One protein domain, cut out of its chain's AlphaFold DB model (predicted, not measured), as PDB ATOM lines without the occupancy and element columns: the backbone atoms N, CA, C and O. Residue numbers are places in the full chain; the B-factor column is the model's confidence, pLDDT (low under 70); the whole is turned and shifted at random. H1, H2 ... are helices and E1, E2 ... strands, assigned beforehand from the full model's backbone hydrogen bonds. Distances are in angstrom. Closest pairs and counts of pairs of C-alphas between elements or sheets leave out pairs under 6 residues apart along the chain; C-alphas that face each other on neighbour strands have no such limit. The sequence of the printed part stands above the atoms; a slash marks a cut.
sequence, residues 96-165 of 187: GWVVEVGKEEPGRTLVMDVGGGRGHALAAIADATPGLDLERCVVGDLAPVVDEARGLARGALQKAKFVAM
ATOM      1  N   GLY A  96      61.417 100.197  25.323       87.19
ATOM      2  CA  GLY A  96      62.387  99.423  24.542       87.19
ATOM      3  C   GLY A  96      63.448 100.286  23.853       87.19
ATOM      4  O   GLY A  96      64.621  99.921  23.823       87.19
ATOM      5  N   TRP A  97      63.082 101.487  23.396       86.94
ATOM      6  CA  TRP A  97      64.023 102.427  22.771       86.94
ATOM      7  C   TRP A  97      65.166 102.864  23.705       86.94
ATOM      8  O   TRP A  97      66.262 103.162  23.233       86.94
ATOM      9  N   VAL A  98      64.944 102.869  25.026       88.06
ATOM     10  CA  VAL A  98      65.964 103.234  26.022       88.06
ATOM     11  C   VAL A  98      67.113 102.227  26.011       88.06
ATOM     12  O   VAL A  98      68.269 102.602  26.211       88.06
ATOM     13  N   VAL A  99      66.814 100.953  25.741       88.75
ATOM     14  CA  VAL A  99      67.826  99.896  25.623       88.75
ATOM     15  C   VAL A  99      68.724 100.155  24.415       88.75
ATOM     16  O   VAL A  99      69.942 100.040  24.532       88.75
ATOM     17  N   GLU A 100      68.146 100.556  23.282       87.50
ATOM     18  CA  GLU A 100      68.908 100.852  22.063       87.50
ATOM     19  C   GLU A 100      69.795 102.091  22.229       87.50
ATOM     20  O   GLU A 100      71.001 102.008  22.003       87.50
ATOM     21  N   VAL A 101      69.255 103.194  22.763       84.00
ATOM     22  CA  VAL A 101      70.056 104.390  23.104       84.00
ATOM     23  C   VAL A 101      71.173 104.040  24.091       84.00
ATOM     24  O   VAL A 101      72.297 104.535  23.995       84.00
ATOM     25  N   GLY A 102      70.898 103.133  25.029       84.88
ATOM     26  CA  GLY A 102      71.887 102.648  25.978       84.88
ATOM     27  C   GLY A 102      73.091 101.958  25.339       84.88
ATOM     28  O   GLY A 102      74.188 102.049  25.900       84.88
ATOM     29  N   LYS A 103      72.910 101.294  24.192       86.75
ATOM     30  CA  LYS A 103      73.999 100.662  23.431       86.75
ATOM     31  C   LYS A 103      74.858 101.700  22.712       86.75
ATOM     32  O   LYS A 103      76.074 101.542  22.669       86.75
ATOM     33  N   GLU A 104      74.237 102.747  22.175       85.69
ATOM     34  CA  GLU A 104      74.922 103.820  21.443       85.69
ATOM     35  C   GLU A 104      75.714 104.750  22.373       85.69
ATOM     36  O   GLU A 104      76.778 105.245  22.003       85.69
ATOM     37  N   GLU A 105      75.236 104.946  23.604       83.81
ATOM     38  CA  GLU A 105      75.836 105.861  24.577       83.81
ATOM     39  C   GLU A 105      76.316 105.126  25.847       83.81
ATOM     40  O   GLU A 105      75.677 105.210  26.905       83.81
ATOM     41  N   PRO A 106      77.448 104.392  25.794       76.31
ATOM     42  CA  PRO A 106      77.989 103.669  26.942       76.31
ATOM     43  C   PRO A 106      78.433 104.651  28.037       76.31
ATOM     44  O   PRO A 106      79.394 105.399  27.886       76.31
ATOM     45  N   GLY A 107      77.706 104.660  29.157       77.44
ATOM     46  CA  GLY A 107      77.964 105.536  30.311       77.44
ATOM     47  C   GLY A 107      76.820 106.492  30.651       77.44
ATOM     48  O   GLY A 107      76.795 107.051  31.747       77.44
ATOM     49  N   ARG A 108      75.829 106.637  29.766       82.50
ATOM     50  CA  ARG A 108      74.632 107.439  30.034       82.50
ATOM     51  C   ARG A 108      73.695 106.767  31.039       82.50
ATOM     52  O   ARG A 108      73.482 105.556  30.971       82.50
ATOM     53  N   THR A 109      73.093 107.548  31.933       88.19
ATOM     54  CA  THR A 109      71.961 107.085  32.750       88.19
ATOM     55  C   THR A 109      70.752 106.816  31.856       88.19
ATOM     56  O   THR A 109      70.327 107.704  31.120       88.19
ATOM     57  N   LEU A 110      70.200 105.606  31.945       89.75
ATOM     58  CA  LEU A 110      69.091 105.150  31.106       89.75
ATOM     59  C   LEU A 110      67.747 105.682  31.604       89.75
ATOM     60  O   LEU A 110      66.994 106.280  30.842       89.75
ATOM     61  N   VAL A 111      67.471 105.509  32.898       90.19
ATOM     62  CA  VAL A 111      66.226 105.961  33.532       90.19
ATOM     63  C   VAL A 111      66.545 106.679  34.836       90.19
ATOM     64  O   VAL A 111      67.355 106.206  35.634       90.19
ATOM     65  N   MET A 112      65.892 107.821  35.043       89.19
ATOM     66  CA  MET A 112      65.915 108.589  36.286       89.19
ATOM     67  C   MET A 112      64.483 108.704  36.814       89.19
ATOM     68  O   MET A 112      63.685 109.477  36.281       89.19
ATOM     69  N   ASP A 113      64.167 107.933  37.848       90.12
ATOM     70  CA  ASP A 113      62.879 107.940  38.542       90.12
ATOM     71  C   ASP A 113      62.896 109.023  39.636       90.12
ATOM     72  O   ASP A 113      63.393 108.806  40.742       90.12
ATOM     73  N   VAL A 114      62.463 110.236  39.278       89.00
ATOM     74  CA  VAL A 114      62.467 111.417  40.159       89.00
ATOM     75  C   VAL A 114      61.208 111.417  41.021       89.00
ATOM     76  O   VAL A 114      60.103 111.449  40.481       89.00
ATOM     77  N   GLY A 115      61.370 111.423  42.346       86.31
ATOM     78  CA  GLY A 115      60.261 111.174  43.273       86.31
ATOM     79  C   GLY A 115      59.862 109.700  43.312       86.31
ATOM     80  O   GLY A 115      58.708 109.384  43.593       86.31
ATOM     81  N   GLY A 116      60.793 108.802  42.973       85.50
ATOM     82  CA  GLY A 116      60.502 107.382  42.772       85.50
ATOM     83  C   GLY A 116      60.191 106.607  44.055       85.50
ATOM     84  O   GLY A 116      59.784 105.439  44.005       85.50
ATOM     85  N   GLY A 117      60.379 107.216  45.228       87.38
ATOM     86  CA  GLY A 117      60.155 106.598  46.524       87.38
ATOM     87  C   GLY A 117      60.935 105.294  46.671       87.38
ATOM     88  O   GLY A 117      62.161 105.266  46.711       87.38
ATOM     89  N   ARG A 118      60.204 104.174  46.722       87.81
ATOM     90  CA  ARG A 118      60.780 102.820  46.814       87.81
ATOM     91  C   ARG A 118      61.240 102.232  45.469       87.81
ATOM     92  O   ARG A 118      61.656 101.079  45.446       87.81
ATOM     93  N   GLY A 119      61.143 102.976  44.365       88.00
ATOM     94  CA  GLY A 119      61.516 102.524  43.019       88.00
ATOM     95  C   GLY A 119      60.517 101.551  42.387       88.00
ATOM     96  O   GLY A 119      60.900 100.715  41.572       88.00
ATOM     97  N   HIS A 120      59.241 101.615  42.781       85.75
ATOM     98  CA  HIS A 120      58.197 100.713  42.274       85.75
ATOM     99  C   HIS A 120      57.944 100.913  40.772       85.75
ATOM    100  O   HIS A 120      57.768  99.935  40.048       85.75
ATOM    101  N   ALA A 121      57.991 102.164  40.306       86.75
ATOM    102  CA  ALA A 121      57.885 102.517  38.897       86.75
ATOM    103  C   ALA A 121      59.059 101.931  38.104       86.75
ATOM    104  O   ALA A 121      58.848 101.211  37.130       86.75
ATOM    105  N   LEU A 122      60.293 102.161  38.565       90.38
ATOM    106  CA  LEU A 122      61.487 101.609  37.925       90.38
ATOM    107  C   LEU A 122      61.483 100.071  37.874       90.38
ATOM    108  O   LEU A 122      61.875  99.500  36.859       90.38
ATOM    109  N   ALA A 123      61.022  99.401  38.933       89.25
ATOM    110  CA  ALA A 123      60.881  97.945  38.942       89.25
ATOM    111  C   ALA A 123      59.889  97.465  37.871       89.25
ATOM    112  O   ALA A 123      60.225  96.589  37.080       89.25
ATOM    113  N   ALA A 124      58.711  98.094  37.784       87.19
ATOM    114  CA  ALA A 124      57.715  97.761  36.768       87.19
ATOM    115  C   ALA A 124      58.232  98.003  35.338       87.19
ATOM    116  O   ALA A 124      57.971  97.200  34.444       87.19
ATOM    117  N   ILE A 125      58.993  99.081  35.121       89.31
ATOM    118  CA  ILE A 125      59.631  99.377  33.830       89.31
ATOM    119  C   ILE A 125      60.649  98.294  33.469       89.31
ATOM    120  O   ILE A 125      60.655  97.830  32.331       89.31
ATOM    121  N   ALA A 126      61.488  97.872  34.416       90.31
ATOM    122  CA  ALA A 126      62.476  96.824  34.182       90.31
ATOM    123  C   ALA A 126      61.825  95.472  33.857       90.31
ATOM    124  O   ALA A 126      62.263  94.800  32.926       90.31
ATOM    125  N   ASP A 127      60.752  95.109  34.563       89.44
ATOM    126  CA  ASP A 127      59.993  93.883  34.293       89.44
ATOM    127  C   ASP A 127      59.340  93.911  32.901       89.44
ATOM    128  O   ASP A 127      59.289  92.894  32.210       89.44
ATOM    129  N   ALA A 128      58.868  95.083  32.466       88.44
ATOM    130  CA  ALA A 128      58.251  95.276  31.156       88.44
ATOM    131  C   ALA A 128      59.262  95.445  30.005       88.44
ATOM    132  O   ALA A 128      58.870  95.336  28.844       88.44
ATOM    133  N   THR A 129      60.541  95.704  30.302       90.56
ATOM    134  CA  THR A 129      61.560  96.076  29.304       90.56
ATOM    135  C   THR A 129      62.771  95.144  29.380       90.56
ATOM    136  O   THR A 129      63.786  95.479  30.006       90.56
ATOM    137  N   PRO A 130      62.709  93.966  28.731       90.88
ATOM    138  CA  PRO A 130      63.835  93.044  28.682       90.88
ATOM    139  C   PRO A 130      65.105  93.720  28.147       90.88
ATOM    140  O   PRO A 130      65.091  94.355  27.095       90.88
ATOM    141  N   GLY A 131      66.220  93.559  28.863       90.19
ATOM    142  CA  GLY A 131      67.516  94.134  28.479       90.19
ATOM    143  C   GLY A 131      67.810  95.521  29.053       90.19
ATOM    144  O   GLY A 131      68.902  96.038  28.821       90.19
ATOM    145  N   LEU A 132      66.898  96.113  29.834       91.75
ATOM    146  CA  LEU A 132      67.188  97.345  30.564       91.75
ATOM    147  C   LEU A 132      68.270  97.113  31.631       91.75
ATOM    148  O   LEU A 132      68.095  96.328  32.565       91.75
ATOM    149  N   ASP A 133      69.381  97.837  31.513       92.38
ATOM    150  CA  ASP A 133      70.478  97.778  32.476       92.38
ATOM    151  C   ASP A 133      70.178  98.632  33.718       92.38
ATOM    152  O   ASP A 133      70.378  99.851  33.738       92.38
ATOM    153  N   LEU A 134      69.716  97.969  34.780       92.69
ATOM    154  CA  LEU A 134      69.382  98.611  36.050       92.69
ATOM    155  C   LEU A 134      70.578  99.270  36.750       92.69
ATOM    156  O   LEU A 134      70.355 100.208  37.509       92.69
ATOM    157  N   GLU A 135      71.829  98.881  36.480       93.69
ATOM    158  CA  GLU A 135      73.016  99.549  37.058       93.69
ATOM    159  C   GLU A 135      73.189 100.984  36.533       93.69
ATOM    160  O   GLU A 135      73.845 101.840  37.146       93.69
ATOM    161  N   ARG A 136      72.549 101.267  35.396       90.88
ATOM    162  CA  ARG A 136      72.489 102.579  34.753       90.88
ATOM    163  C   ARG A 136      71.172 103.302  35.009       90.88
ATOM    164  O   ARG A 136      70.953 104.363  34.425       90.88
ATOM    165  N   CYS A 137      70.330 102.783  35.896       92.88
ATOM    166  CA  CYS A 137      69.104 103.432  36.338       92.88
ATOM    167  C   CYS A 137      69.276 104.043  37.732       92.88
ATOM    168  O   CYS A 137      70.074 103.581  38.553       92.88
ATOM    169  N   VAL A 138      68.526 105.110  37.991       93.06
ATOM    170  CA  VAL A 138      68.604 105.882  39.229       93.06
ATOM    171  C   VAL A 138      67.201 106.110  39.785       93.06
ATOM    172  O   VAL A 138      66.306 106.520  39.051       93.06
ATOM    173  N   VAL A 139      67.031 105.896  41.086       92.56
ATOM    174  CA  VAL A 139      65.872 106.339  41.868       92.56
ATOM    175  C   VAL A 139      66.303 107.555  42.680       92.56
ATOM    176  O   VAL A 139      67.199 107.463  43.525       92.56
ATOM    177  N   GLY A 140      65.707 108.704  42.385       90.44
ATOM    178  CA  GLY A 140      65.978 109.967  43.057       90.44
ATOM    179  C   GLY A 140      64.864 110.316  44.029       90.44
ATOM    180  O   GLY A 140      63.717 110.440  43.605       90.44
ATOM    181  N   ASP A 141      65.195 110.515  45.304       89.94
ATOM    182  CA  ASP A 141      64.230 111.003  46.294       89.94
ATOM    183  C   ASP A 141      64.874 111.829  47.415       89.94
ATOM    184  O   ASP A 141      66.096 111.977  47.456       89.94
ATOM    185  N   LEU A 142      64.081 112.374  48.338       87.00
ATOM    186  CA  LEU A 142      64.586 113.012  49.550       87.00
ATOM    187  C   LEU A 142      65.428 112.015  50.360       87.00
ATOM    188  O   LEU A 142      65.127 110.821  50.407       87.00
ATOM    189  N   ALA A 143      66.465 112.507  51.046       85.69
ATOM    190  CA  ALA A 143      67.429 111.654  51.754       85.69
ATOM    191  C   ALA A 143      66.786 110.592  52.678       85.69
ATOM    192  O   ALA A 143      67.136 109.420  52.538       85.69
ATOM    193  N   PRO A 144      65.787 110.925  53.526       81.19
ATOM    194  CA  PRO A 144      65.157 109.925  54.392       81.19
ATOM    195  C   PRO A 144      64.443 108.806  53.617       81.19
ATOM    196  O   PRO A 144      64.440 107.654  54.046       81.19
ATOM    197  N   VAL A 145      63.850 109.138  52.465       84.94
ATOM    198  CA  VAL A 145      63.124 108.186  51.612       84.94
ATOM    199  C   VAL A 145      64.104 107.261  50.898       84.94
ATOM    200  O   VAL A 145      63.898 106.051  50.847       84.94
ATOM    201  N   VAL A 146      65.202 107.823  50.396       87.75
ATOM    202  CA  VAL A 146      66.299 107.089  49.756       87.75
ATOM    203  C   VAL A 146      66.934 106.084  50.714       87.75
ATOM    204  O   VAL A 146      67.191 104.946  50.318       87.75
ATOM    205  N   ASP A 147      67.168 106.473  51.965       87.12
ATOM    206  CA  ASP A 147      67.758 105.592  52.976       87.12
ATOM    207  C   ASP A 147      66.836 104.409  53.302       87.12
ATOM    208  O   ASP A 147      67.285 103.258  53.331       87.12
ATOM    209  N   GLU A 148      65.530 104.658  53.452       85.25
ATOM    210  CA  GLU A 148      64.535 103.592  53.611       85.25
ATOM    211  C   GLU A 148      64.488 102.685  52.368       85.25
ATOM    212  O   GLU A 148      64.515 101.454  52.481       85.25
ATOM    213  N   ALA A 149      64.458 103.276  51.173       86.94
ATOM    214  CA  ALA A 149      64.349 102.555  49.911       86.94
ATOM    215  C   ALA A 149      65.535 101.610  49.673       86.94
ATOM    216  O   ALA A 149      65.318 100.457  49.298       86.94
ATOM    217  N   ARG A 150      66.773 102.032  49.977       88.56
ATOM    218  CA  ARG A 150      67.958 101.154  49.906       88.56
ATOM    219  C   ARG A 150      67.806  99.915  50.784       88.56
ATOM    220  O   ARG A 150      68.112  98.811  50.340       88.56
ATOM    221  N   GLY A 151      67.319 100.078  52.016       86.12
ATOM    222  CA  GLY A 151      67.120  98.965  52.951       86.12
ATOM    223  C   GLY A 151      66.018  97.990  52.514       86.12
ATOM    224  O   GLY A 151      66.052  96.797  52.841       86.12
ATOM    225  N   LEU A 152      65.046  98.476  51.741       85.56
ATOM    226  CA  LEU A 152      63.899  97.705  51.266       85.56
ATOM    227  C   LEU A 152      64.050  97.163  49.840       85.56
ATOM    228  O   LEU A 152      63.278  96.280  49.474       85.56
ATOM    229  N   ALA A 153      65.033  97.614  49.056       88.12
ATOM    230  CA  ALA A 153      65.251  97.146  47.688       88.12
ATOM    231  C   ALA A 153      65.510  95.627  47.638       88.12
ATOM    232  O   ALA A 153      66.291  95.076  48.423       88.12
ATOM    233  N   ARG A 154      64.849  94.926  46.710       85.75
ATOM    234  CA  ARG A 154      64.954  93.466  46.518       85.75
ATOM    235  C   ARG A 154      65.139  93.130  45.040       85.75
ATOM    236  O   ARG A 154      64.725  93.894  44.173       85.75
ATOM    237  N   GLY A 155      65.738  91.971  44.767       88.69
ATOM    238  CA  GLY A 155      65.905  91.457  43.405       88.69
ATOM    239  C   GLY A 155      66.749  92.377  42.523       88.69
ATOM    240  O   GLY A 155      67.715  92.981  42.985       88.69
ATOM    241  N   ALA A 156      66.371  92.499  41.249       85.88
ATOM    242  CA  ALA A 156      67.121  93.277  40.265       85.88
ATOM    243  C   ALA A 156      67.207  94.776  40.617       85.88
ATOM    244  O   ALA A 156      68.211  95.415  40.308       85.88
ATOM    245  N   LEU A 157      66.217  95.316  41.340       90.62
ATOM    246  CA  LEU A 157      66.184  96.721  41.760       90.62
ATOM    247  C   LEU A 157      67.355  97.101  42.682       90.62
ATOM    248  O   LEU A 157      67.725  98.268  42.746       90.62
ATOM    249  N   GLN A 158      67.992  96.134  43.356       93.31
ATOM    250  CA  GLN A 158      69.193  96.381  44.172       93.31
ATOM    251  C   GLN A 158      70.379  96.907  43.357       93.31
ATOM    252  O   GLN A 158      71.284  97.516  43.923       93.31
ATOM    253  N   LYS A 159      70.379  96.673  42.042       93.81
ATOM    254  CA  LYS A 159      71.402  97.176  41.123       93.81
ATOM    255  C   LYS A 159      71.225  98.658  40.794       93.81
ATOM    256  O   LYS A 159      72.189  99.306  40.401       93.81
ATOM    257  N   ALA A 160      70.014  99.194  40.961       94.31
ATOM    258  CA  ALA A 160      69.741 100.598  40.705       94.31
ATOM    259  C   ALA A 160      70.444 101.500  41.723       94.31
ATOM    260  O   ALA A 160      70.623 101.166  42.897       94.31
ATOM    261  N   LYS A 161      70.823 102.693  41.270       94.56
ATOM    262  CA  LYS A 161      71.429 103.708  42.129       94.56
ATOM    263  C   LYS A 161      70.329 104.478  42.844       94.56
ATOM    264  O   LYS A 161      69.447 105.031  42.206       94.56
ATOM    265  N   PHE A 162      70.418 104.587  44.161       93.50
ATOM    266  CA  PHE A 162      69.529 105.452  44.936       93.50
ATOM    267  C   PHE A 162      70.261 106.764  45.247       93.50
ATOM    268  O   PHE A 162      71.387 106.743  45.759       93.50
ATOM    269  N   VAL A 163      69.674 107.910  44.911       92.38
ATOM    270  CA  VAL A 163      70.329 109.224  45.011       92.38
ATOM    271  C   VAL A 163      69.448 110.180  45.800       92.38
ATOM    272  O   VAL A 163      68.326 110.470  45.398       92.38
ATOM    273  N   ALA A 164      69.981 110.682  46.915       89.88
ATOM    274  CA  ALA A 164      69.335 111.733  47.687       89.88
ATOM    275  C   ALA A 164      69.361 113.045  46.894       89.88
ATOM    276  O   ALA A 164      70.430 113.496  46.474       89.88
ATOM    277  N   MET A 165      68.200 113.657  46.685       84.81
ATOM    278  CA  MET A 165      68.060 114.906  45.950       84.81
ATOM    279  C   MET A 165      66.807 115.675  46.364       84.81
ATOM    280  O   MET A 165      65.790 115.094  46.726       84.81
TER     281      MET A 165
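What this domain is: This is residues 96 to 165 of the 187 residues of an uncharacterized protein of Candidatus Bathyarchaeota archaeon (UniProt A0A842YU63). A small parallel sheet of three strands has two helices, H2 and H3, over one face and no named helix over the other, while H1 sits off the sheet at one end of the long axis. H3 lies toward the opposite end, and the short helix H4 only grazes the sheet. The 70 printed residues hold four named helices and three named strands in the order H1 E1 H2 E2 H3 H4 E3, with the sheet running E1 E2 E3, all parallel. The class is mixed, helices and strands. The whole is compact, with a radius of gyration of the C-alphas of 11.6 A, and elongated, spanning 35 by 21 by 16 A.

Where its parts are: H1 is residues 96 to 104, 13.6 A long, with C-alpha 96 at (62.387, 99.423, 24.542). E1 is residues 111 to 114, and H2 is residues 120 to 128, 12.4 A long. E2, residues 137 to 141, is 13.4 A long and begins with C-alpha 137 at (69.104, 103.432, 36.338). H3 is residues 143 to 152, 14.4 A long. H4 is residues 155 to 159, and E3 is residues 161 to 164, with C-alpha 164 at (69.335, 111.733, 47.687).

How they stand to each other: H1 is not on the sheet; its closest C-alpha to E1 is that of Val 98, 8.0 A from that of Val 111. H1 is apart from H2, H3, H4, E2 and E3. E1 and E2 are parallel at 6 degrees, with N 113 and O 138 2.8 A apart, within hydrogen-bond range. H2 is on the sheet at a height over the sheet of 10.4 A, along the strands at 14 degrees to E1 on the local plane. E1, H2 and E2 form a strand-helix-strand unit, two parallel neighbour strands with a helix between, and its crossover is right-handed. E2 and E3 are parallel at 23 degrees, with N 139 and O 161 2.8 A apart, within hydrogen-bond range. H3 is on the same face as H2, at a height over the sheet of 8.3 A. H2 and H4 only just touch, with 3 pairs of C-alphas within 8 A, the closest those of Ala 123 and Leu 157, 6.1 A apart. E2, H3, H4 and E3 form a second right-handed unit. In H2 and H3 every O i to N i+4 pair is within hydrogen-bond range; H1 has 4 of 5, and H4 has 0 of 1 but 2 of 2 O i to N i+3 pairs.

The domain as a whole: The two C-alphas farthest apart are those of Glu 104 and Pro 144, at 34.9 A. The printed part has no cut and no long link. Its mean pLDDT is 88.3, and no printed residue is under 70.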